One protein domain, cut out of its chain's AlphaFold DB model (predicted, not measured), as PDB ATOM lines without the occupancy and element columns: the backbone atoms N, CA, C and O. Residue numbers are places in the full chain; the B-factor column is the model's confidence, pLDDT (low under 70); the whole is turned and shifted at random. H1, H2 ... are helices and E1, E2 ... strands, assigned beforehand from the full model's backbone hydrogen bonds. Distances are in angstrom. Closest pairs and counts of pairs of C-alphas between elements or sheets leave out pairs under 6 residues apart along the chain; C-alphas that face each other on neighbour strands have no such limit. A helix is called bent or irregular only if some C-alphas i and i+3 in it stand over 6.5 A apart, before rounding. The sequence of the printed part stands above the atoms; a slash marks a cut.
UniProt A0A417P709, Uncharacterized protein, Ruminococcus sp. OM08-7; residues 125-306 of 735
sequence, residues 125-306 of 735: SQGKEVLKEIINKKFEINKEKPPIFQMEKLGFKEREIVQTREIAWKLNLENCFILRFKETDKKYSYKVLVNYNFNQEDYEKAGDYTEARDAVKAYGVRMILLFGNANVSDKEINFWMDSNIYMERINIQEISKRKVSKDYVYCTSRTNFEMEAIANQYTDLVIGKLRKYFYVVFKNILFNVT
ATOM      1  N   SER A 125     352.686 116.387  49.796       76.81
ATOM      2  CA  SER A 125     351.724 116.586  48.700       76.81
ATOM      3  C   SER A 125     352.419 116.907  47.371       76.81
ATOM      4  O   SER A 125     352.179 116.233  46.371       76.81
ATOM      5  N   GLN A 126     353.348 117.867  47.381       78.31
ATOM      6  CA  GLN A 126     354.126 118.256  46.203       78.31
ATOM      7  C   GLN A 126     355.033 117.116  45.707       78.31
ATOM      8  O   GLN A 126     355.116 116.865  44.506       78.31
ATOM      9  N   GLY A 127     355.674 116.387  46.624       79.56
ATOM     10  CA  GLY A 127     356.522 115.240  46.296       79.56
ATOM     11  C   GLY A 127     355.759 114.110  45.608       79.56
ATOM     12  O   GLY A 127     356.203 113.602  44.574       79.56
ATOM     13  N   LYS A 128     354.568 113.775  46.117       82.50
ATOM     14  CA  LYS A 128     353.677 112.768  45.523       82.50
ATOM     15  C   LYS A 128     353.235 113.149  44.111       82.50
ATOM     16  O   LYS A 128     353.223 112.288  43.231       82.50
ATOM     17  N   GLU A 129     352.902 114.418  43.874       84.00
ATOM     18  CA  GLU A 129     352.536 114.911  42.540       84.00
ATOM     19  C   GLU A 129     353.702 114.803  41.552       84.00
ATOM     20  O   GLU A 129     353.528 114.249  40.463       84.00
ATOM     21  N   VAL A 130     354.903 115.234  41.955       87.00
ATOM     22  CA  VAL A 130     356.131 115.119  41.151       87.00
ATOM     23  C   VAL A 130     356.432 113.664  40.812       87.00
ATOM     24  O   VAL A 130     356.672 113.325  39.651       87.00
ATOM     25  N   LEU A 131     356.381 112.779  41.811       87.81
ATOM     26  CA  LEU A 131     356.603 111.352  41.616       87.81
ATOM     27  C   LEU A 131     355.582 110.762  40.640       87.81
ATOM     28  O   LEU A 131     355.959 110.031  39.724       87.81
ATOM     29  N   LYS A 132     354.300 111.106  40.798       86.31
ATOM     30  CA  LYS A 132     353.217 110.654  39.921       86.31
ATOM     31  C   LYS A 132     353.389 111.157  38.489       86.31
ATOM     32  O   LYS A 132     353.120 110.419  37.541       86.31
ATOM     33  N   GLU A 133     353.830 112.392  38.291       87.44
ATOM     34  CA  GLU A 133     354.097 112.928  36.957       87.44
ATOM     35  C   GLU A 133     355.269 112.196  36.287       87.44
ATOM     36  O   GLU A 133     355.136 111.706  35.159       87.44
ATOM     37  N   ILE A 134     356.392 112.062  36.999       89.06
ATOM     38  CA  ILE A 134     357.612 111.432  36.482       89.06
ATOM     39  C   ILE A 134     357.393 109.951  36.201       89.06
ATOM     40  O   ILE A 134     357.793 109.486  35.133       89.06
ATOM     41  N   ILE A 135     356.728 109.210  37.095       88.06
ATOM     42  CA  ILE A 135     356.453 107.790  36.868       88.06
ATOM     43  C   ILE A 135     355.577 107.601  35.633       88.06
ATOM     44  O   ILE A 135     355.947 106.838  34.747       88.06
ATOM     45  N   ASN A 136     354.499 108.375  35.488       84.75
ATOM     46  CA  ASN A 136     353.632 108.273  34.318       84.75
ATOM     47  C   ASN A 136     354.400 108.569  33.021       84.75
ATOM     48  O   ASN A 136     354.349 107.777  32.082       84.75
ATOM     49  N   LYS A 137     355.172 109.663  32.977       86.19
ATOM     50  CA  LYS A 137     355.976 110.030  31.800       86.19
ATOM     51  C   LYS A 137     357.068 108.998  31.495       86.19
ATOM     52  O   LYS A 137     357.238 108.625  30.338       86.19
ATOM     53  N   LYS A 138     357.786 108.487  32.501       85.94
ATOM     54  CA  LYS A 138     358.822 107.463  32.291       85.94
ATOM     55  C   LYS A 138     358.246 106.142  31.821       85.94
ATOM     56  O   LYS A 138     358.872 105.501  30.983       85.94
ATOM     57  N   PHE A 139     357.083 105.734  32.320       79.38
ATOM     58  CA  PHE A 139     356.403 104.541  31.825       79.38
ATOM     59  C   PHE A 139     355.928 104.714  30.380       79.38
ATOM     60  O   PHE A 139     356.044 103.767  29.612       79.38
ATOM     61  N   GLU A 140     355.479 105.910  29.981       76.69
ATOM     62  CA  GLU A 140     355.186 106.230  28.577       76.69
ATOM     63  C   GLU A 140     356.440 106.173  27.686       76.69
ATOM     64  O   GLU A 140     356.391 105.575  26.612       76.69
ATOM     65  N   ILE A 141     357.577 106.719  28.138       75.38
ATOM     66  CA  ILE A 141     358.864 106.664  27.413       75.38
ATOM     67  C   ILE A 141     359.389 105.222  27.312       75.38
ATOM     68  O   ILE A 141     359.863 104.803  26.259       75.38
ATOM     69  N   ASN A 142     359.282 104.445  28.396       66.00
ATOM     70  CA  ASN A 142     359.750 103.057  28.483       66.00
ATOM     71  C   ASN A 142     358.765 102.039  27.892       66.00
ATOM     72  O   ASN A 142     358.954 100.832  28.067       66.00
ATOM     73  N   LYS A 143     357.736 102.484  27.165       65.69
ATOM     74  CA  LYS A 143     357.020 101.611  26.238       65.69
ATOM     75  C   LYS A 143     358.010 101.202  25.145       65.69
ATOM     76  O   LYS A 143     358.186 101.910  24.155       65.69
ATOM     77  N   GLU A 144     358.698 100.080  25.360       57.41
ATOM     78  CA  GLU A 144     359.581  99.448  24.373       57.41
ATOM     79  C   GLU A 144     358.846  99.363  23.028       57.41
ATOM     80  O   GLU A 144     357.627  99.258  23.004       57.41
ATOM     81  N   LYS A 145     359.531  99.499  21.889       50.88
ATOM     82  CA  LYS A 145     358.880  99.363  20.575       50.88
ATOM     83  C   LYS A 145     359.109  97.938  20.065       50.88
ATOM     84  O   LYS A 145     360.260  97.615  19.776       50.88
ATOM     85  N   PRO A 146     358.052  97.120  19.878       49.72
ATOM     86  CA  PRO A 146     356.620  97.400  20.091       49.72
ATOM     87  C   PRO A 146     356.188  97.365  21.576       49.72
ATOM     88  O   PRO A 146     356.736  96.564  22.329       49.72
ATOM     89  N   PRO A 147     355.194  98.184  21.999       55.66
ATOM     90  CA  PRO A 147     354.818  98.319  23.410       55.66
ATOM     91  C   PRO A 147     354.275  97.008  23.963       55.66
ATOM     92  O   PRO A 147     353.282  96.479  23.467       55.66
ATOM     93  N   ILE A 148     354.926  96.512  25.012       68.69
ATOM     94  CA  ILE A 148     354.598  95.244  25.684       68.69
ATOM     95  C   ILE A 148     353.379  95.405  26.599       68.69
ATOM     96  O   ILE A 148     352.639  94.454  26.856       68.69
ATOM     97  N   PHE A 149     353.151  96.627  27.081       72.38
ATOM     98  CA  PHE A 149     352.026  96.985  27.929       72.38
ATOM     99  C   PHE A 149     351.521  98.403  27.630       72.38
ATOM    100  O   PHE A 149     352.246  99.269  27.135       72.38
ATOM    101  N   GLN A 150     350.260  98.641  27.969       75.75
ATOM    102  CA  GLN A 150     349.626  99.948  28.055       75.75
ATOM    103  C   GLN A 150     349.350 100.250  29.525       75.75
ATOM    104  O   GLN A 150     348.894  99.386  30.272       75.75
ATOM    105  N   MET A 151     349.646 101.474  29.944       77.81
ATOM    106  CA  MET A 151     349.317 101.934  31.285       77.81
ATOM    107  C   MET A 151     347.891 102.492  31.277       77.81
ATOM    108  O   MET A 151     347.580 103.394  30.502       77.81
ATOM    109  N   GLU A 152     347.025 101.943  32.123       76.50
ATOM    110  CA  GLU A 152     345.661 102.419  32.339       76.50
ATOM    111  C   GLU A 152     345.608 103.176  33.675       76.50
ATOM    112  O   GLU A 152     346.086 102.686  34.707       76.50
ATOM    113  N   LYS A 153     345.011 104.376  33.669       66.12
ATOM    114  CA  LYS A 153     344.644 105.060  34.915       66.12
ATOM    115  C   LYS A 153     343.491 104.297  35.565       66.12
ATOM    116  O   LYS A 153     342.562 103.877  34.877       66.12
ATOM    117  N   LEU A 154     343.540 104.143  36.885       62.88
ATOM    118  CA  LEU A 154     342.442 103.566  37.659       62.88
ATOM    119  C   LEU A 154     341.215 104.484  37.560       62.88
ATOM    120  O   LEU A 154     341.213 105.580  38.113       62.88
ATOM    121  N   GLY A 155     340.193 104.049  36.824       52.34
ATOM    122  CA  GLY A 155     338.890 104.706  36.741       52.34
ATOM    123  C   GLY A 155     337.799 103.713  37.123       52.34
ATOM    124  O   GLY A 155     337.411 102.887  36.301       52.34
ATOM    125  N   PHE A 156     337.342 103.763  38.372       51.28
ATOM    126  CA  PHE A 156     336.244 102.931  38.873       51.28
ATOM    127  C   PHE A 156     334.900 103.607  38.562       51.28
ATOM    128  O   PHE A 156     334.790 104.827  38.694       51.28
ATOM    129  N   LYS A 157     333.877 102.858  38.127       44.34
ATOM    130  CA  LYS A 157     332.541 103.423  37.844       44.34
ATOM    131  C   LYS A 157     331.727 103.594  39.135       44.34
ATOM    132  O   LYS A 157     331.899 102.853  40.093       44.34
ATOM    133  N   GLU A 158     330.770 104.527  39.146       34.47
ATOM    134  CA  GLU A 158     330.080 104.982  40.370       34.47
ATOM    135  C   GLU A 158     329.343 103.908  41.197       34.47
ATOM    136  O   GLU A 158     329.279 104.010  42.419       34.47
ATOM    137  N   ARG A 159     328.828 102.834  40.583       38.84
ATOM    138  CA  ARG A 159     328.180 101.725  41.321       38.84
ATOM    139  C   ARG A 159     329.167 100.750  41.970       38.84
ATOM    140  O   ARG A 159     328.783  99.983  42.844       38.84
ATOM    141  N   GLU A 160     330.430 100.802  41.570       48.97
ATOM    142  CA  GLU A 160     331.508  99.973  42.103       48.97
ATOM    143  C   GLU A 160     332.137 100.600  43.367       48.97
ATOM    144  O   GLU A 160     332.874  99.937  44.094       48.97
ATOM    145  N   ILE A 161     331.798 101.860  43.680       42.88
ATOM    146  CA  ILE A 161     332.400 102.708  44.725       42.88
ATOM    147  C   ILE A 161     332.331 102.110  46.140       42.88
ATOM    148  O   ILE A 161     333.217 102.388  46.945       42.88
ATOM    149  N   VAL A 162     331.341 101.273  46.468       46.84
ATOM    150  CA  VAL A 162     331.189 100.739  47.840       46.84
ATOM    151  C   VAL A 162     332.278  99.711  48.176       46.84
ATOM    152  O   VAL A 162     332.962  99.885  49.177       46.84
ATOM    153  N   GLN A 163     332.529  98.723  47.306       49.25
ATOM    154  CA  GLN A 163     333.696  97.826  47.431       49.25
ATOM    155  C   GLN A 163     335.001  98.574  47.144       49.25
ATOM    156  O   GLN A 163     336.018  98.341  47.792       49.25
ATOM    157  N   THR A 164     334.969  99.538  46.218       51.44
ATOM    158  CA  THR A 164     336.141 100.359  45.892       51.44
ATOM    159  C   THR A 164     336.607 101.192  47.087       51.44
ATOM    160  O   THR A 164     337.795 101.450  47.161       51.44
ATOM    161  N   ARG A 165     335.755 101.591  48.046       53.38
ATOM    162  CA  ARG A 165     336.191 102.353  49.237       53.38
ATOM    163  C   ARG A 165     337.062 101.528  50.183       53.38
ATOM    164  O   ARG A 165     338.099 102.031  50.601       53.38
ATOM    165  N   GLU A 166     336.699 100.276  50.462       56.22
ATOM    166  CA  GLU A 166     337.533  99.373  51.273       56.22
ATOM    167  C   GLU A 166     338.851  99.039  50.562       56.22
ATOM    168  O   GLU A 166     339.921  99.114  51.163       56.22
ATOM    169  N   ILE A 167     338.809  98.769  49.253       58.66
ATOM    170  CA  ILE A 167     340.014  98.535  48.436       58.66
ATOM    171  C   ILE A 167     340.880  99.797  48.353       58.66
ATOM    172  O   ILE A 167     342.102  99.711  48.444       58.66
ATOM    173  N   ALA A 168     340.261 100.968  48.170       55.94
ATOM    174  CA  ALA A 168     340.936 102.258  48.065       55.94
ATOM    175  C   ALA A 168     341.716 102.580  49.327       55.94
ATOM    176  O   ALA A 168     342.852 103.041  49.234       55.94
ATOM    177  N   TRP A 169     341.115 102.288  50.479       58.47
ATOM    178  CA  TRP A 169     341.748 102.429  51.780       58.47
ATOM    179  C   TRP A 169     342.875 101.416  51.992       58.47
ATOM    180  O   TRP A 169     343.938 101.807  52.463       58.47
ATOM    181  N   LYS A 170     342.695 100.147  51.600       64.94
ATOM    182  CA  LYS A 170     343.721  99.104  51.787       64.94
ATOM    183  C   LYS A 170     344.917  99.234  50.839       64.94
ATOM    184  O   LYS A 170     346.040  98.963  51.239       64.94
ATOM    185  N   LEU A 171     344.713  99.596  49.572       66.31
ATOM    186  CA  LEU A 171     345.776  99.603  48.549       66.31
ATOM    187  C   LEU A 171     346.346 100.985  48.238       66.31
ATOM    188  O   LEU A 171     347.288 101.054  47.450       66.31
ATOM    189  N   ASN A 172     345.786 102.050  48.819       74.94
ATOM    190  CA  ASN A 172     346.163 103.433  48.542       74.94
ATOM    191  C   ASN A 172     346.248 103.698  47.028       74.94
ATOM    192  O   ASN A 172     347.322 103.841  46.436       74.94
ATOM    193  N   LEU A 173     345.085 103.688  46.369       75.25
ATOM    194  CA  LEU A 173     344.983 103.702  44.903       75.25
ATOM    195  C   LEU A 173     345.624 104.934  44.242       75.25
ATOM    196  O   LEU A 173     345.892 104.900  43.042       75.25
ATOM    197  N   GLU A 174     345.905 105.997  45.000       76.69
ATOM    198  CA  GLU A 174     346.660 107.157  44.520       76.69
ATOM    199  C   GLU A 174     348.086 106.792  44.090       76.69
ATOM    200  O   GLU A 174     348.593 107.369  43.126       76.69
ATOM    201  N   ASN A 175     348.678 105.792  44.751       82.81
ATOM    202  CA  ASN A 175     350.001 105.238  44.467       82.81
ATOM    203  C   ASN A 175     349.950 104.051  43.495       82.81
ATOM    204  O   ASN A 175     350.901 103.269  43.419       82.81
ATOM    205  N   CYS A 176     348.842 103.873  42.771       84.69
ATOM    206  CA  CYS A 176     348.637 102.715  41.915       84.69
ATOM    207  C   CYS A 176     348.433 103.071  40.435       84.69
ATOM    208  O   CYS A 176     347.839 104.089  40.079       84.69
ATOM    209  N   PHE A 177     348.859 102.166  39.556       84.62
ATOM    210  CA  PHE A 177     348.471 102.138  38.143       84.62
ATOM    211  C   PHE A 177     348.254 100.701  37.670       84.62
ATOM    212  O   PHE A 177     348.762  99.748  38.269       84.62
ATOM    213  N   ILE A 178     347.497 100.533  36.584       86.88
ATOM    214  CA  ILE A 178     347.298  99.227  35.955       86.88
ATOM    215  C   ILE A 178     348.185  99.131  34.719       86.88
ATOM    216  O   ILE A 178     348.145  99.984  33.836       86.88
ATOM    217  N   LEU A 179     348.951  98.050  34.629       86.94
ATOM    218  CA  LEU A 179     349.616  97.638  33.402       86.94
ATOM    219  C   LEU A 179     348.747  96.599  32.706       86.94
ATOM    220  O   LEU A 179     348.572  95.487  33.208       86.94
ATOM    221  N   ARG A 180     348.214  96.962  31.543       85.19
ATOM    222  CA  ARG A 180     347.535  96.042  30.637       85.19
ATOM    223  C   ARG A 180     348.530  95.549  29.608       85.19
ATOM    224  O   ARG A 180     349.015  96.318  28.784       85.19
ATOM    225  N   PHE A 181     348.842  94.268  29.656       80.00
ATOM    226  CA  PHE A 181     349.729  93.653  28.683       80.00
ATOM    227  C   PHE A 181     349.014  93.519  27.336       80.00
ATOM    228  O   PHE A 181     347.801  93.300  27.301       80.00
ATOM    229  N   LYS A 182     349.752  93.749  26.243       68.25
ATOM    230  CA  LYS A 182     349.186  93.817  24.891       68.25
ATOM    231  C   LYS A 182     348.443  92.519  24.544       68.25
ATOM    232  O   LYS A 182     348.893  91.424  24.886       68.25
ATOM    233  N   GLU A 183     347.287  92.684  23.903       64.81
ATOM    234  CA  GLU A 183     346.391  91.600  23.508       64.81
ATOM    235  C   GLU A 183     345.707  91.896  22.161       64.81
ATOM    236  O   GLU A 183     344.837  92.760  22.053       64.81
ATOM    237  N   THR A 184     346.067  91.162  21.113       59.28
ATOM    238  CA  THR A 184     345.265  91.029  19.892       59.28
ATOM    239  C   THR A 184     344.149  90.002  20.077       59.28
ATOM    240  O   THR A 184     343.095  90.130  19.459       59.28
ATOM    241  N   ASP A 185     344.340  89.034  20.978       65.50
ATOM    242  CA  ASP A 185     343.349  88.031  21.372       65.50
ATOM    243  C   ASP A 185     343.026  88.167  22.869       65.50
ATOM    244  O   ASP A 185     343.902  88.025  23.728       65.50
ATOM    245  N   LYS A 186     341.740  88.404  23.177       71.12
ATOM    246  CA  LYS A 186     341.216  88.598  24.541       71.12
ATOM    247  C   LYS A 186     341.544  87.439  25.485       71.12
ATOM    248  O   LYS A 186     341.524  87.630  26.701       71.12
ATOM    249  N   LYS A 187     341.836  86.235  24.976       71.31
ATOM    250  CA  LYS A 187     342.221  85.104  25.835       71.31
ATOM    251  C   LYS A 187     343.563  85.334  26.542       71.31
ATOM    252  O   LYS A 187     343.742  84.839  27.650       71.31
ATOM    253  N   TYR A 188     344.461  86.136  25.960       72.94
ATOM    254  CA  TYR A 188     345.755  86.496  26.554       72.94
ATOM    255  C   TYR A 188     345.705  87.776  27.407       72.94
ATOM    256  O   TYR A 188     346.750  88.242  27.861       72.94
ATOM    257  N   SER A 189     344.510  88.326  27.670       78.00
ATOM    258  CA  SER A 189     344.346  89.515  28.511       78.00
ATOM    259  C   SER A 189     344.973  89.321  29.883       78.00
ATOM    260  O   SER A 189     344.619  88.394  30.623       78.00
ATOM    261  N   TYR A 190     345.873  90.227  30.255       85.62
ATOM    262  CA  TYR A 190     346.497  90.197  31.567       85.62
ATOM    263  C   TYR A 190     346.730  91.602  32.104       85.62
ATOM    264  O   TYR A 190     347.421  92.420  31.493       85.62
ATOM    265  N   LYS A 191     346.145  91.872  33.275       88.50
ATOM    266  CA  LYS A 191     346.285  93.141  33.988       88.50
ATOM    267  C   LYS A 191     347.043  92.941  35.293       88.50
ATOM    268  O   LYS A 191     346.722  92.043  36.080       88.50
ATOM    269  N   VAL A 192     348.026  93.806  35.518       90.19
ATOM    270  CA  VAL A 192     348.822  93.875  36.746       90.19
ATOM    271  C   VAL A 192     348.550  95.208  37.422       90.19
ATOM    272  O   VAL A 192     348.735  96.251  36.801       90.19
ATOM    273  N   LEU A 193     348.132  95.175  38.683       89.81
ATOM    274  CA  LEU A 193     348.086  96.369  39.517       89.81
ATOM    275  C   LEU A 193     349.470  96.582  40.124       89.81
ATOM    276  O   LEU A 193     350.023  95.673  40.741       89.81
ATOM    277  N   VAL A 194     350.026  97.770  39.946       90.38
ATOM    278  CA  VAL A 194     351.311  98.151  40.523       90.38
ATOM    279  C   VAL A 194     351.061  99.244  41.543       90.38
ATOM    280  O   VAL A 194     350.669 100.338  41.151       90.38
ATOM    281  N   ASN A 195     351.310  98.956  42.820       89.75
ATOM    282  CA  ASN A 195     351.503  99.986  43.832       89.75
ATOM    283  C   ASN A 195     352.994 100.334  43.846       89.75
ATOM    284  O   ASN A 195     353.836  99.499  44.189       89.75
ATOM    285  N   TYR A 196     353.320 101.545  43.410       89.75
ATOM    286  CA  TYR A 196     354.701 101.976  43.260       89.75
ATOM    287  C   TYR A 196     355.280 102.629  44.510       89.75
ATOM    288  O   TYR A 196     356.451 102.962  44.448       89.75
ATOM    289  N   ASN A 197     354.504 102.846  45.578       87.06
ATOM    290  CA  ASN A 197     354.949 103.478  46.824       87.06
ATOM    291  C   ASN A 197     354.227 102.862  48.037       87.06
ATOM    292  O   ASN A 197     353.449 103.523  48.722       87.06
ATOM    293  N   PHE A 198     354.479 101.575  48.270       87.31
ATOM    294  CA  PHE A 198     353.916 100.804  49.372       87.31
ATOM    295  C   PHE A 198     354.722 101.017  50.661       87.31
ATOM    296  O   PHE A 198     355.847 100.519  50.810       87.31
ATOM    297  N   ASN A 199     354.161 101.789  51.586       83.00
ATOM    298  CA  ASN A 199     354.843 102.219  52.805       83.00
ATOM    299  C   ASN A 199     354.326 101.486  54.063       83.00
ATOM    300  O   ASN A 199     353.433 100.642  54.000       83.00
ATOM    301  N   GLN A 200     354.941 101.775  55.212       82.31
ATOM    302  CA  GLN A 200     354.597 101.139  56.486       82.31
ATOM    303  C   GLN A 200     353.160 101.455  56.938       82.31
ATOM    304  O   GLN A 200     352.494 100.582  57.482       82.31
ATOM    305  N   GLU A 201     352.668 102.665  56.670       79.06
ATOM    306  CA  GLU A 201     351.304 103.081  57.004       79.06
ATOM    307  C   GLU A 201     350.267 102.319  56.159       79.06
ATOM    308  O   GLU A 201     349.250 101.878  56.690       79.06
ATOM    309  N   ASP A 202     350.542 102.102  54.866       77.19
ATOM    310  CA  ASP A 202     349.701 101.272  53.994       77.19
ATOM    311  C   ASP A 202     349.615  99.831  54.536       77.19
ATOM    312  O   ASP A 202     348.531  99.259  54.627       77.19
ATOM    313  N   TYR A 203     350.754  99.261  54.948       80.69
ATOM    314  CA  TYR A 203     350.828  97.915  55.520       80.69
ATOM    315  C   TYR A 203     350.044  97.785  56.836       80.69
ATOM    316  O   TYR A 203     349.229  96.876  56.975       80.69
ATOM    317  N   GLU A 204     350.247  98.708  57.779       78.06
ATOM    318  CA  GLU A 204     349.587  98.683  59.092       78.06
ATOM    319  C   GLU A 204     348.067  98.857  58.996       78.06
ATOM    320  O   GLU A 204     347.325  98.287  59.796       78.06
ATOM    321  N   LYS A 205     347.587  99.612  58.001       71.25
ATOM    322  CA  LYS A 205     346.153  99.852  57.788       71.25
ATOM    323  C   LYS A 205     345.435  98.714  57.072       71.25
ATOM    324  O   LYS A 205     344.233  98.542  57.264       71.25
ATOM    325  N   ALA A 206     346.121  97.981  56.201       62.97
ATOM    326  CA  ALA A 206     345.458  97.076  55.268       62.97
ATOM    327  C   ALA A 206     345.046  95.722  55.865       62.97
ATOM    328  O   ALA A 206     344.097  95.107  55.363       62.97
ATOM    329  N   GLY A 207     345.727  95.260  56.919       66.06
ATOM    330  CA  GLY A 207     345.547  93.904  57.442       66.06
ATOM    331  C   GLY A 207     345.892  92.846  56.383       66.06
ATOM    332  O   GLY A 207     346.958  92.903  55.773       66.06
ATOM    333  N   ASP A 208     344.990  91.887  56.138       67.44
ATOM    334  CA  ASP A 208     345.183  90.859  55.106       67.44
ATOM    335  C   ASP A 208     344.908  91.397  53.683       67.44
ATOM    336  O   ASP A 208     343.773  91.696  53.292       67.44
ATOM    337  N   TYR A 209     345.970  91.485  52.875       71.88
ATOM    338  CA  TYR A 209     345.926  91.911  51.474       71.88
ATOM    339  C   TYR A 209     345.271  90.902  50.515       71.88
ATOM    340  O   TYR A 209     345.012  91.243  49.354       71.88
ATOM    341  N   THR A 210     344.977  89.674  50.952       71.44
ATOM    342  CA  THR A 210     344.284  88.687  50.110       71.44
ATOM    343  C   THR A 210     342.863  89.131  49.747       71.44
ATOM    344  O   THR A 210     342.451  88.968  48.596       71.44
ATOM    345  N   GLU A 211     342.163  89.820  50.652       71.12
ATOM    346  CA  GLU A 211     340.849  90.416  50.379       71.12
ATOM    347  C   GLU A 211     340.928  91.499  49.296       71.12
ATOM    348  O   GLU A 211     340.124  91.532  48.360       71.12
ATOM    349  N   ALA A 212     341.954  92.357  49.366       70.69
ATOM    350  CA  ALA A 212     342.183  93.395  48.366       70.69
ATOM    351  C   ALA A 212     342.426  92.784  46.976       70.69
ATOM    352  O   ALA A 212     341.953  93.310  45.966       70.69
ATOM    353  N   ARG A 213     343.103  91.629  46.916       77.81
ATOM    354  CA  ARG A 213     343.289  90.867  45.677       77.81
ATOM    355  C   ARG A 213     341.974  90.370  45.093       77.81
ATOM    356  O   ARG A 213     341.787  90.459  43.878       77.81
ATOM    357  N   ASP A 214     341.087  89.808  45.906       75.62
ATOM    358  CA  ASP A 214     339.815  89.275  45.407       75.62
ATOM    359  C   ASP A 214     338.902  90.377  44.887       75.62
ATOM    360  O   ASP A 214     338.241  90.213  43.860       75.62
ATOM    361  N   ALA A 215     338.966  91.538  45.516       72.69
ATOM    362  CA  ALA A 215     338.189  92.685  45.114       72.69
ATOM    363  C   ALA A 215     338.687  93.288  43.778       72.69
ATOM    364  O   ALA A 215     337.885  93.574  42.886       72.69
ATOM    365  N   VAL A 216     340.008  93.369  43.542       77.38
ATOM    366  CA  VAL A 216     340.534  93.834  42.237       77.38
ATOM    367  C   VAL A 216     340.372  92.805  41.107       77.38
ATOM    368  O   VAL A 216     340.395  93.158  39.924       77.38
ATOM    369  N   LYS A 217     340.150  91.526  41.439       78.50
ATOM    370  CA  LYS A 217     339.921  90.442  40.466       78.50
ATOM    371  C   LYS A 217     338.678  90.679  39.606       78.50
ATOM    372  O   LYS A 217     338.680  90.284  38.437       78.50
ATOM    373  N   ALA A 218     337.654  91.342  40.153       72.75
ATOM    374  CA  ALA A 218     336.450  91.742  39.421       72.75
ATOM    375  C   ALA A 218     336.767  92.659  38.222       72.75
ATOM    376  O   ALA A 218     336.097  92.597  37.196       72.75
ATOM    377  N   TYR A 219     337.863  93.420  38.298       73.50
ATOM    378  CA  TYR A 219     338.331  94.338  37.251       73.50
ATOM    379  C   TYR A 219     339.291  93.684  36.251       73.50
ATOM    380  O   TYR A 219     339.944  94.358  35.450       73.50
ATOM    381  N   GLY A 220     339.427  92.358  36.311       79.12
ATOM    382  CA  GLY A 220     340.356  91.606  35.473       79.12
ATOM    383  C   GLY A 220     341.820  91.718  35.905       79.12
ATOM    384  O   GLY A 220     342.682  91.184  35.207       79.12
ATOM    385  N   VAL A 221     342.123  92.355  37.045       85.12
ATOM    386  CA  VAL A 221     343.470  92.338  37.634       85.12
ATOM    387  C   VAL A 221     343.781  90.926  38.119       85.12
ATOM    388  O   VAL A 221     343.018  90.315  38.866       85.12
ATOM    389  N   ARG A 222     344.909  90.377  37.667       86.81
ATOM    390  CA  ARG A 222     345.324  89.003  37.989       86.81
ATOM    391  C   ARG A 222     346.494  88.941  38.962       86.81
ATOM    392  O   ARG A 222     346.693  87.895  39.574       86.81
ATOM    393  N   MET A 223     347.255  90.024  39.093       91.19
ATOM    394  CA  MET A 223     348.483  90.102  39.884       91.19
ATOM    395  C   MET A 223     348.643  91.492  40.481       91.19
ATOM    396  O   MET A 223     348.321  92.483  39.823       91.19
ATOM    397  N   ILE A 224     349.173  91.541  41.701       91.00
ATOM    398  CA  ILE A 224     349.523  92.783  42.390       91.00
ATOM    399  C   ILE A 224     351.038  92.810  42.604       91.00
ATOM    400  O   ILE A 224     351.631  91.815  43.027       91.00
ATOM    401  N   LEU A 225     351.659  93.945  42.295       92.94
ATOM    402  CA  LEU A 225     353.060  94.232  42.571       92.94
ATOM    403  C   LEU A 225     353.163  95.407  43.536       92.94
ATOM    404  O   LEU A 225     352.660  96.488  43.241       92.94
ATOM    405  N   LEU A 226     353.838  95.190  44.660       91.75
ATOM    406  CA  LEU A 226     354.055  96.179  45.708       91.75
ATOM    407  C   LEU A 226     355.532  96.587  45.721       91.75
ATOM    408  O   LEU A 226     356.415  95.754  45.941       91.75
ATOM    409  N   PHE A 227     355.811  97.867  45.494       91.56
ATOM    410  CA  PHE A 227     357.152  98.440  45.574       91.56
ATOM    411  C   PHE A 227     357.197  99.476  46.682       91.56
ATOM    412  O   PHE A 227     356.451 100.447  46.639       91.56
ATOM    413  N   GLY A 228     358.091  99.311  47.652       87.44
ATOM    414  CA  GLY A 228     358.254 100.317  48.696       87.44
ATOM    415  C   GLY A 228     359.066  99.830  49.885       87.44
ATOM    416  O   GLY A 228     359.779  98.832  49.788       87.44
ATOM    417  N   ASN A 229     359.035 100.576  50.983       83.12
ATOM    418  CA  ASN A 229     359.954 100.421  52.113       83.12
ATOM    419  C   ASN A 229     359.316  99.782  53.362       83.12
ATOM    420  O   ASN A 229     359.988  99.713  54.390       83.12
ATOM    421  N   ALA A 230     358.068  99.304  53.277       85.00
ATOM    422  CA  ALA A 230     357.381  98.643  54.386       85.00
ATOM    423  C   ALA A 230     358.181  97.445  54.943       85.00
ATOM    424  O   ALA A 230     358.795  96.669  54.194       85.00
ATOM    425  N   ASN A 231     358.171  97.275  56.266       84.75
ATOM    426  CA  ASN A 231     358.932  96.234  56.953       84.75
ATOM    427  C   ASN A 231     358.081  94.972  57.191       84.75
ATOM    428  O   ASN A 231     357.528  94.780  58.268       84.75
ATOM    429  N   VAL A 232     357.987  94.107  56.176       84.94
ATOM    430  CA  VAL A 232     356.915  93.089  56.090       84.94
ATOM    431  C   VAL A 232     357.301  91.648  56.452       84.94
ATOM    432  O   VAL A 232     356.536  90.764  56.190       84.94
ATOM    433  N   SER A 233     358.422  91.274  57.060       85.56
ATOM    434  CA  SER A 233     358.767  89.830  57.253       85.56
ATOM    435  C   SER A 233     358.771  88.955  55.964       85.56
ATOM    436  O   SER A 233     358.163  89.234  54.934       85.56
ATOM    437  N   ASP A 234     359.532  87.865  55.956       85.88
ATOM    438  CA  ASP A 234     359.613  87.015  54.754       85.88
ATOM    439  C   ASP A 234     358.502  85.955  54.725       85.88
ATOM    440  O   ASP A 234     358.086  85.512  53.653       85.88
ATOM    441  N   LYS A 235     357.978  85.578  55.900       84.31
ATOM    442  CA  LYS A 235     356.869  84.619  56.035       84.31
ATOM    443  C   LYS A 235     355.582  85.168  55.424       84.31
ATOM    444  O   LYS A 235     354.884  84.440  54.727       84.31
ATOM    445  N   GLU A 236     355.303  86.442  55.661       86.38
ATOM    446  CA  GLU A 236     354.088  87.097  55.186       86.38
ATOM    447  C   GLU A 236     354.140  87.409  53.691       86.38
ATOM    448  O   GLU A 236     353.198  87.095  52.969       86.38
ATOM    449  N   ILE A 237     355.287  87.875  53.180       87.88
ATOM    450  CA  ILE A 237     355.493  88.004  51.727       87.88
ATOM    451  C   ILE A 237     355.280  86.650  51.034       87.88
ATOM    452  O   ILE A 237     354.643  86.588  49.984       87.88
ATOM    453  N   ASN A 238     355.785  85.560  51.621       86.56
ATOM    454  CA  ASN A 238     355.575  84.219  51.082       86.56
ATOM    455  C   ASN A 238     354.087  83.815  51.077       86.56
ATOM    456  O   ASN A 238     353.631  83.212  50.113       86.56
ATOM    457  N   PHE A 239     353.325  84.177  52.113       86.38
ATOM    458  CA  PHE A 239     351.877  83.948  52.172       86.38
ATOM    459  C   PHE A 239     351.116  84.743  51.095       86.38
ATOM    460  O   PHE A 239     350.284  84.193  50.376       86.38
ATOM    461  N   TRP A 240     351.446  86.020  50.899       88.44
ATOM    462  CA  TRP A 240     350.833  86.859  49.860       88.44
ATOM    463  C   TRP A 240     351.110  86.363  48.433       88.44
ATOM    464  O   TRP A 240     350.253  86.473  47.546       88.44
ATOM    465  N   MET A 241     352.273  85.755  48.205       89.38
ATOM    466  CA  MET A 241     352.624  85.159  46.916       89.38
ATOM    467  C   MET A 241     351.680  84.022  46.500       89.38
ATOM    468  O   MET A 241     351.348  83.919  45.314       89.38
ATOM    469  N   ASP A 242     351.140  83.251  47.450       86.12
ATOM    470  CA  ASP A 242     350.129  82.211  47.187       86.12
ATOM    471  C   ASP A 242     348.779  82.800  46.715       86.12
ATOM    472  O   ASP A 242     347.949  82.119  46.091       86.12
ATOM    473  N   SER A 243     348.607  84.116  46.877       85.94
ATOM    474  CA  SER A 243     347.509  84.923  46.329       85.94
ATOM    475  C   SER A 243     347.889  85.725  45.074       85.94
ATOM    476  O   SER A 243     347.060  86.454  44.530       85.94
ATOM    477  N   ASN A 244     349.088  85.502  44.515       89.75
ATOM    478  CA  ASN A 244     349.643  86.205  43.346       89.75
ATOM    479  C   ASN A 244     349.923  87.703  43.597       89.75
ATOM    480  O   ASN A 244     349.800  88.532  42.688       89.75
ATOM    481  N   ILE A 245     350.294  88.031  44.836       90.94
ATOM    482  CA  ILE A 245     350.747  89.353  45.275       90.94
ATOM    483  C   ILE A 245     352.252  89.254  45.538       90.94
ATOM    484  O   ILE A 245     352.694  88.385  46.285       90.94
ATOM    485  N   TYR A 246     353.056  90.121  44.924       91.88
ATOM    486  CA  TYR A 246     354.512  90.105  45.088       91.88
ATOM    487  C   TYR A 246     355.001  91.451  45.593       91.88
ATOM    488  O   TYR A 246     354.520  92.494  45.156       91.88
ATOM    489  N   MET A 247     356.004  91.418  46.465       89.81
ATOM    490  CA  MET A 247     356.585  92.612  47.065       89.81
ATOM    491  C   MET A 247     358.085  92.703  46.775       89.81
ATOM    492  O   MET A 247     358.833  91.746  46.974       89.81
ATOM    493  N   GLU A 248     358.541  93.883  46.363       89.75
ATOM    494  CA  GLU A 248     359.955  94.247  46.292       89.75
ATOM    495  C   GLU A 248     360.252  95.364  47.288       89.75
ATOM    496  O   GLU A 248     359.884  96.523  47.077       89.75
ATOM    497  N   ARG A 249     361.008  95.033  48.341       87.75
ATOM    498  CA  ARG A 249     361.504  96.039  49.285       87.75
ATOM    499  C   ARG A 249     362.477  96.988  48.581       87.75
ATOM    500  O   ARG A 249     363.408  96.547  47.896       87.75
ATOM    501  N   ILE A 250     362.267  98.288  48.735       85.19
ATOM    502  CA  ILE A 250     363.139  99.353  48.249       85.19
ATOM    503  C   ILE A 250     363.948  99.873  49.430       85.19
ATOM    504  O   ILE A 250     363.408 100.432  50.380       85.19
ATOM    505  N   ASN A 251     365.266  99.690  49.359       80.81
ATOM    506  CA  ASN A 251     366.175 100.318  50.304       80.81
ATOM    507  C   ASN A 251     366.415 101.763  49.858       80.81
ATOM    508  O   ASN A 251     366.910 101.997  48.757       80.81
ATOM    509  N   ILE A 252     366.106 102.720  50.730       74.69
ATOM    510  CA  ILE A 252     366.285 104.160  50.493       74.69
ATOM    511  C   ILE A 252     367.720 104.487  50.043       74.69
ATOM    512  O   ILE A 252     367.923 105.307  49.153       74.69
ATOM    513  N   GLN A 253     368.724 103.771  50.561       74.00
ATOM    514  CA  GLN A 253     370.128 103.953  50.169       74.00
ATOM    515  C   GLN A 253     370.429 103.542  48.717       74.00
ATOM    516  O   GLN A 253     371.478 103.902  48.186       74.00
ATOM    517  N   GLU A 254     369.575 102.739  48.075       77.75
ATOM    518  CA  GLU A 254     369.716 102.406  46.650       77.75
ATOM    519  C   GLU A 254     369.302 103.571  45.750       77.75
ATOM    520  O   GLU A 254     369.778 103.648  44.618       77.75
ATOM    521  N   ILE A 255     368.441 104.467  46.245       78.19
ATOM    522  CA  ILE A 255     367.964 105.637  45.503       78.19
ATOM    523  C   ILE A 255     369.116 106.633  45.362       78.19
ATOM    524  O   ILE A 255     369.503 106.958  44.243       78.19
ATOM    525  N   SER A 256     369.749 107.016  46.477       67.62
ATOM    526  CA  SER A 256     370.820 108.023  46.475       67.62
ATOM    527  C   SER A 256     372.091 107.585  45.742       67.62
ATOM    528  O   SER A 256     372.818 108.404  45.189       67.62
ATOM    529  N   LYS A 257     372.356 106.276  45.664       69.94
ATOM    530  CA  LYS A 257     373.506 105.728  44.923       69.94
ATOM    531  C   LYS A 257     373.286 105.653  43.410       69.94
ATOM    532  O   LYS A 257     374.235 105.352  42.680       69.94
ATOM    533  N   ARG A 258     372.061 105.856  42.914       68.12
ATOM    534  CA  ARG A 258     371.770 105.753  41.479       68.12
ATOM    535  C   ARG A 258     372.133 107.035  40.749       68.12
ATOM    536  O   ARG A 258     371.707 108.126  41.105       68.12
ATOM    537  N   LYS A 259     372.859 106.887  39.643       73.25
ATOM    538  CA  LYS A 259     372.963 107.956  38.647       73.25
ATOM    539  C   LYS A 259     371.633 108.076  37.913       73.25
ATOM    540  O   LYS A 259     370.998 107.056  37.642       73.25
ATOM    541  N   VAL A 260     371.235 109.302  37.598       66.50
ATOM    542  CA  VAL A 260     369.994 109.535  36.862       66.50
ATOM    543  C   VAL A 260     370.131 109.026  35.423       66.50
ATOM    544  O   VAL A 260     371.199 109.156  34.817       66.50
ATOM    545  N   SER A 261     369.083 108.383  34.899       69.69
ATOM    546  CA  SER A 261     369.056 107.837  33.538       69.69
ATOM    547  C   SER A 261     369.200 108.914  32.456       69.69
ATOM    548  O   SER A 261     368.900 110.082  32.689       69.69
ATOM    549  N   LYS A 262     369.546 108.495  31.228       66.75
ATOM    550  CA  LYS A 262     369.511 109.365  30.035       66.75
ATOM    551  C   LYS A 262     368.105 109.900  29.730       66.75
ATOM    552  O   LYS A 262     367.984 111.019  29.251       66.75
ATOM    553  N   ASP A 263     367.065 109.142  30.075       76.19
ATOM    554  CA  ASP A 263     365.660 109.524  29.886       76.19
ATOM    555  C   ASP A 263     365.135 110.338  31.082       76.19
ATOM    556  O   ASP A 263     364.158 109.963  31.733       76.19
ATOM    557  N   TYR A 264     365.844 111.410  31.447       85.19
ATOM    558  CA  TYR A 264     365.428 112.300  32.533       85.19
ATOM    559  C   TYR A 264     364.117 113.002  32.167       85.19
ATOM    560  O   TYR A 264     363.994 113.590  31.092       85.19
ATOM    561  N   VAL A 265     363.146 112.972  33.075       85.25
ATOM    562  CA  VAL A 265     361.872 113.669  32.918       85.25
ATOM    563  C   VAL A 265     361.887 114.950  33.740       85.25
ATOM    564  O   VAL A 265     362.029 114.894  34.960       85.25
ATOM    565  N   TYR A 266     361.683 116.076  33.062       84.25
ATOM    566  CA  TYR A 266     361.453 117.380  33.681       84.25
ATOM    567  C   TYR A 266     359.948 117.591  33.911       84.25
ATOM    568  O   TYR A 266     359.133 117.344  33.004       84.25
ATOM    569  N   CYS A 267     359.575 118.032  35.114       77.62
ATOM    570  CA  CYS A 267     358.202 118.435  35.412       77.62
ATOM    571  C   CYS A 267     357.969 119.878  34.955       77.62
ATOM    572  O   CYS A 267     358.883 120.697  34.926       77.62
ATOM    573  N   THR A 268     356.742 120.197  34.541       65.06
ATOM    574  CA  THR A 268     356.403 121.546  34.043       65.06
ATOM    575  C   THR A 268     356.066 122.546  35.156       65.06
ATOM    576  O   THR A 268     355.949 123.742  34.893       65.06
ATOM    577  N   SER A 269     355.889 122.079  36.394       56.47
ATOM    578  CA  SER A 269     355.625 122.901  37.581       56.47
ATOM    579  C   SER A 269     356.899 123.556  38.136       56.47
ATOM    580  O   SER A 269     358.002 123.100  37.868       56.47
ATOM    581  N   ARG A 270     356.766 124.622  38.946       54.34
ATOM    582  CA  ARG A 270     357.872 125.264  39.701       54.34
ATOM    583  C   ARG A 270     358.390 124.350  40.827       54.34
ATOM    584  O   ARG A 270     358.259 124.668  42.006       54.34
ATOM    585  N   THR A 271     358.904 123.184  40.475       58.12
ATOM    586  CA  THR A 271     359.360 122.153  41.406       58.12
ATOM    587  C   THR A 271     360.862 122.241  41.635       58.12
ATOM    588  O   THR A 271     361.626 122.658  40.768       58.12
ATOM    589  N   ASN A 272     361.292 121.909  42.856       69.25
ATOM    590  CA  ASN A 272     362.706 121.872  43.206       69.25
ATOM    591  C   ASN A 272     363.400 120.797  42.348       69.25
ATOM    592  O   ASN A 272     363.043 119.620  42.428       69.25
ATOM    593  N   PHE A 273     364.405 121.195  41.561       76.06
ATOM    594  CA  PHE A 273     365.202 120.313  40.701       76.06
ATOM    595  C   PHE A 273     365.725 119.070  41.440       76.06
ATOM    596  O   PHE A 273     365.787 117.976  40.882       76.06
ATOM    597  N   GLU A 274     366.064 119.209  42.721       76.19
ATOM    598  CA  GLU A 274     366.545 118.095  43.535       76.19
ATOM    599  C   GLU A 274     365.461 117.032  43.777       76.19
ATOM    600  O   GLU A 274     365.753 115.837  43.741       76.19
ATOM    601  N   MET A 275     364.205 117.441  43.977       79.94
ATOM    602  CA  MET A 275     363.072 116.529  44.174       79.94
ATOM    603  C   MET A 275     362.746 115.770  42.884       79.94
ATOM    604  O   MET A 275     362.508 114.562  42.913       79.94
ATOM    605  N   GLU A 276     362.822 116.454  41.738       84.31
ATOM    606  CA  GLU A 276     362.698 115.823  40.423       84.31
ATOM    607  C   GLU A 276     363.801 114.786  40.190       84.31
ATOM    608  O   GLU A 276     363.527 113.691  39.692       84.31
ATOM    609  N   ALA A 277     365.041 115.084  40.586       83.69
ATOM    610  CA  ALA A 277     366.159 114.163  40.420       83.69
ATOM    611  C   ALA A 277     365.957 112.877  41.238       83.69
ATOM    612  O   ALA A 277     366.127 111.775  40.706       83.69
ATOM    613  N   ILE A 278     365.523 113.005  42.496       84.00
ATOM    614  CA  ILE A 278     365.233 111.860  43.372       84.00
ATOM    615  C   ILE A 278     364.039 111.055  42.831       84.00
ATOM    616  O   ILE A 278     364.116 109.827  42.749       84.00
ATOM    617  N   ALA A 279     362.966 111.716  42.382       87.88
ATOM    618  CA  ALA A 279     361.826 111.053  41.740       87.88
ATOM    619  C   ALA A 279     362.243 110.270  40.485       87.88
ATOM    620  O   ALA A 279     361.810 109.130  40.284       87.88
ATOM    621  N   ASN A 280     363.122 110.845  39.658       88.62
ATOM    622  CA  ASN A 280     363.675 110.186  38.478       88.62
ATOM    623  C   ASN A 280     364.485 108.934  38.860       88.62
ATOM    624  O   ASN A 280     364.263 107.880  38.260       88.62
ATOM    625  N   GLN A 281     365.377 109.030  39.855       88.44
ATOM    626  CA  GLN A 281     366.186 107.908  40.359       88.44
ATOM    627  C   GLN A 281     365.320 106.786  40.939       88.44
ATOM    628  O   GLN A 281     365.556 105.603  40.667       88.44
ATOM    629  N   TYR A 282     364.314 107.151  41.736       89.25
ATOM    630  CA  TYR A 282     363.369 106.211  42.318       89.25
ATOM    631  C   TYR A 282     362.561 105.493  41.239       89.25
ATOM    632  O   TYR A 282     362.470 104.266  41.233       89.25
ATOM    633  N   THR A 283     362.042 106.243  40.269       89.56
ATOM    634  CA  THR A 283     361.277 105.680  39.157       89.56
ATOM    635  C   THR A 283     362.123 104.705  38.329       89.56
ATOM    636  O   THR A 283     361.652 103.621  37.990       89.56
ATOM    637  N   ASP A 284     363.401 105.014  38.077       86.88
ATOM    638  CA  ASP A 284     364.329 104.091  37.399       86.88
ATOM    639  C   ASP A 284     364.565 102.802  38.194       86.88
ATOM    640  O   ASP A 284     364.760 101.718  37.627       86.88
ATOM    641  N   LEU A 285     364.583 102.904  39.525       87.94
ATOM    642  CA  LEU A 285     364.678 101.748  40.405       87.94
ATOM    643  C   LEU A 285     363.412 100.887  40.318       87.94
ATOM    644  O   LEU A 285     363.538  99.670  40.146       87.94
ATOM    645  N   VAL A 286     362.224 101.499  40.377       88.56
ATOM    646  CA  VAL A 286     360.928 100.811  40.251       88.56
ATOM    647  C   VAL A 286     360.811 100.120  38.892       88.56
ATOM    648  O   VAL A 286     360.595  98.911  38.858       88.56
ATOM    649  N   ILE A 287     361.053 100.819  37.776       85.62
ATOM    650  CA  ILE A 287     361.010 100.236  36.419       85.62
ATOM    651  C   ILE A 287     362.017  99.081  36.288       85.62
ATOM    652  O   ILE A 287     361.688  97.996  35.795       85.62
ATOM    653  N   GLY A 288     363.245  99.259  36.787       83.06
ATOM    654  CA  GLY A 288     364.271  98.215  36.749       83.06
ATOM    655  C   GLY A 288     363.900  96.954  37.545       83.06
ATOM    656  O   GLY A 288     364.233  95.832  37.127       83.06
ATOM    657  N   LYS A 289     363.209  97.119  38.682       86.19
ATOM    658  CA  LYS A 289     362.674  96.012  39.490       86.19
ATOM    659  C   LYS A 289     361.437  95.386  38.840       86.19
ATOM    660  O   LYS A 289     361.383  94.162  38.760       86.19
ATOM    661  N   LEU A 290     360.526  96.183  38.283       87.06
ATOM    662  CA  LEU A 290     359.337  95.724  37.559       87.06
ATOM    663  C   LEU A 290     359.687  94.754  36.426       87.06
ATOM    664  O   LEU A 290     359.084  93.687  36.333       87.06
ATOM    665  N   ARG A 291     360.722  95.056  35.629       82.50
ATOM    666  CA  ARG A 291     361.192  94.178  34.538       82.50
ATOM    667  C   ARG A 291     361.521  92.744  34.987       82.50
ATOM    668  O   ARG A 291     361.526  91.838  34.162       82.50
ATOM    669  N   LYS A 292     361.811  92.500  36.276       84.06
ATOM    670  CA  LYS A 292     362.025  91.133  36.802       84.06
ATOM    671  C   LYS A 292     360.758  90.274  36.736       84.06
ATOM    672  O   LYS A 292     360.857  89.057  36.630       84.06
ATOM    673  N   TYR A 293     359.587  90.901  36.807       88.31
ATOM    674  CA  TYR A 293     358.298  90.220  36.843       88.31
ATOM    675  C   TYR A 293     357.712  89.960  35.460       88.31
ATOM    676  O   TYR A 293     356.751  89.207  35.362       88.31
ATOM    677  N   PHE A 294     358.287  90.500  34.383       87.25
ATOM    678  CA  PHE A 294     357.759  90.258  33.038       87.25
ATOM    679  C   PHE A 294     357.804  88.777  32.654       87.25
ATOM    680  O   PHE A 294     356.862  88.292  32.039       87.25
ATOM    681  N   TYR A 295     358.811  88.018  33.102       87.50
ATOM    682  CA  TYR A 295     358.825  86.566  32.891       87.50
ATOM    683  C   TYR A 295     357.727  85.848  33.696       87.50
ATOM    684  O   TYR A 295     357.114  84.905  33.205       87.50
ATOM    685  N   VAL A 296     357.420  86.322  34.912       90.06
ATOM    686  CA  VAL A 296     356.297  85.809  35.722       90.06
ATOM    687  C   VAL A 296     354.969  86.081  35.026       90.06
ATOM    688  O   VAL A 296     354.144  85.181  34.902       90.06
ATOM    689  N   VAL A 297     354.780  87.310  34.539       89.44
ATOM    690  CA  VAL A 297     353.597  87.723  33.780       89.44
ATOM    691  C   VAL A 297     353.454  86.891  32.510       89.44
ATOM    692  O   VAL A 297     352.380  86.355  32.272       89.44
ATOM    693  N   PHE A 298     354.531  86.711  31.746       87.69
ATOM    694  CA  PHE A 298     354.530  85.881  30.544       87.69
ATOM    695  C   PHE A 298     354.098  84.440  30.847       87.69
ATOM    696  O   PHE A 298     353.183  83.927  30.208       87.69
ATOM    697  N   LYS A 299     354.661  83.807  31.886       89.06
ATOM    698  CA  LYS A 299     354.220  82.471  32.321       89.06
ATOM    699  C   LYS A 299     352.761  82.448  32.767       89.06
ATOM    700  O   LYS A 299     352.027  81.537  32.402       89.06
ATOM    701  N   ASN A 300     352.318  83.461  33.513       88.44
ATOM    702  CA  ASN A 300     350.914  83.586  33.897       88.44
ATOM    703  C   ASN A 300     350.005  83.686  32.663       88.44
ATOM    704  O   ASN A 300     348.969  83.038  32.646       88.44
ATOM    705  N   ILE A 301     350.392  84.438  31.628       84.69
ATOM    706  CA  ILE A 301     349.650  84.535  30.361       84.69
ATOM    707  C   ILE A 301     349.575  83.164  29.681       84.69
ATOM    708  O   ILE A 301     348.475  82.724  29.349       84.69
ATOM    709  N   LEU A 302     350.706  82.462  29.543       83.06
ATOM    710  CA  LEU A 302     350.754  81.129  28.931       83.06
ATOM    711  C   LEU A 302     349.830  80.122  29.636       83.06
ATOM    712  O   LEU A 302     349.152  79.349  28.964       83.06
ATOM    713  N   PHE A 303     349.770  80.148  30.972       82.81
ATOM    714  CA  PHE A 303     348.992  79.200  31.786       82.81
ATOM    715  C   PHE A 303     347.578  79.684  32.146       82.81
ATOM    716  O   PHE A 303     346.776  78.924  32.675       82.81
ATOM    717  N   ASN A 304     347.222  80.942  31.881       74.88
ATOM    718  CA  ASN A 304     345.866  81.437  32.135       74.88
ATOM    719  C   ASN A 304     344.879  80.992  31.040       74.88
ATOM    720  O   ASN A 304     343.690  80.822  31.314       74.88
ATOM    721  N   VAL A 305     345.364  80.762  29.814       63.25
ATOM    722  CA  VAL A 305     344.551  80.290  28.673       63.25
ATOM    723  C   VAL A 305     344.184  78.807  28.796       63.25
ATOM    724  O   VAL A 305     343.226  78.344  28.185       63.25
ATOM    725  N   THR A 306     344.891  78.056  29.636       58.53
ATOM    726  CA  THR A 306     344.853  76.587  29.676       58.53
ATOM    727  C   THR A 306     343.794  76.022  30.623       58.53
ATOM    728  O   THR A 306     343.867  74.858  31.006       58.53
TER     729      THR A 306
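AT A GLANCE: This is residues 125 to 306 of the 735 residues of an uncharacterized protein of Ruminococcus sp. OM08-7 (UniProt A0A417P709). A strongly twisted sheet of five strands stands between helices: the long bent helix H7 crosses one face slantwise with H1 on that same side, and H4 covers part of the other face, with H2 packed on H4. H5 sits beside edge strand E5; H6 and the unnamed residues 257 to 272 lie far from the middle. The 182 printed residues include seven named helices and five named strands, in the order H1 E1 H2 E2 E3 H3 H4 E4 H5 E5 H6 H7; the sheet, E1 E2 E3 E4 E5, is mixed. The class is mixed, in three layers, helices on both faces of a sheet; the whole is compact, radius of gyration of the C-alphas 16.4 A, spans 47 by 40 by 36 A.

HOW THE PARTS SIT: E1, residues 149 to 152, is antiparallel to E2, residues 176 to 181; N 150 and O 180 are 2.8 A apart. E2 and E3, residues 190 to 195, form a hairpin; N 179 and O 192 are 2.8 A apart. E3 is parallel to E4, residues 221 to 228, with N 193 and O 223 at 2.9 A, and E4 to E5, residues 245 to 249, with N 226 and O 246 at 2.8 A. H7, residues 273 to 306, was assigned as one helix by its hydrogen bonds but is bent, C-alphas 292 and 295 being 6.8 A apart; its arms H7a, to 292, and H7b, from 295, stand at a steep tilt of 46 degrees. H7a is over E4 at a height over the sheet of 10.9 A, H7b over E3 at 8.5 A. H1, residues 125 to 141, on the same face, touches H7a at a steep tilt of 50 degrees, C-alphas of Leu 131 and Ala 279 closest at 5.2 A. On the opposite face, H4, residues 209 to 217, has a height of 8.2 A. H2, residues 158 to 171, irregular with C-alphas 159 and 162 7.2 A apart, touches H4, C-alphas of Ile 167 and Ala 212 closest at 5.6 A, and H3, residues 200 to 206, with residues 169 to 171 alone, C-alphas of Lys 170 and Ala 206 closest at 4.4 A. H5, residues 234 to 241, stands at the sheet's level. E3, H3 H4, E4 and E4, H5, E5 are strand-helix-strand units, parallel neighbour strands joined through helices, with right-handed crossovers. H6, residues 252 to 256, touches H7a, C-alphas of Ile 255 and Tyr 282 closest at 5.6 A. Every O i to N i+4 pair is within hydrogen-bond range in H1, H3, H4 and H5, but 7 of 10 in H2, 15 of 16 in H7a, 6 of 8 in H7b and 0 of 1 in H6, where 1 of 2 O i to N i+3 pairs is.

IN THESE COORDINATES: H1 begins at C-alpha 125 (351.724, 116.586, 48.700) and measures 24.5 A; H7a measures 29.6 A, E4 20.1 A. H7b ends at C-alpha 306 (344.853, 76.587, 29.676).

THE WHOLE: The C-alphas farthest apart, of Arg 270 and Thr 306, are 51.4 A apart. The printed part has no cut; the link H6 to H7 is long. Mean pLDDT of the printed part is 77.0, with 46 residues under 70, among them 153 to 171.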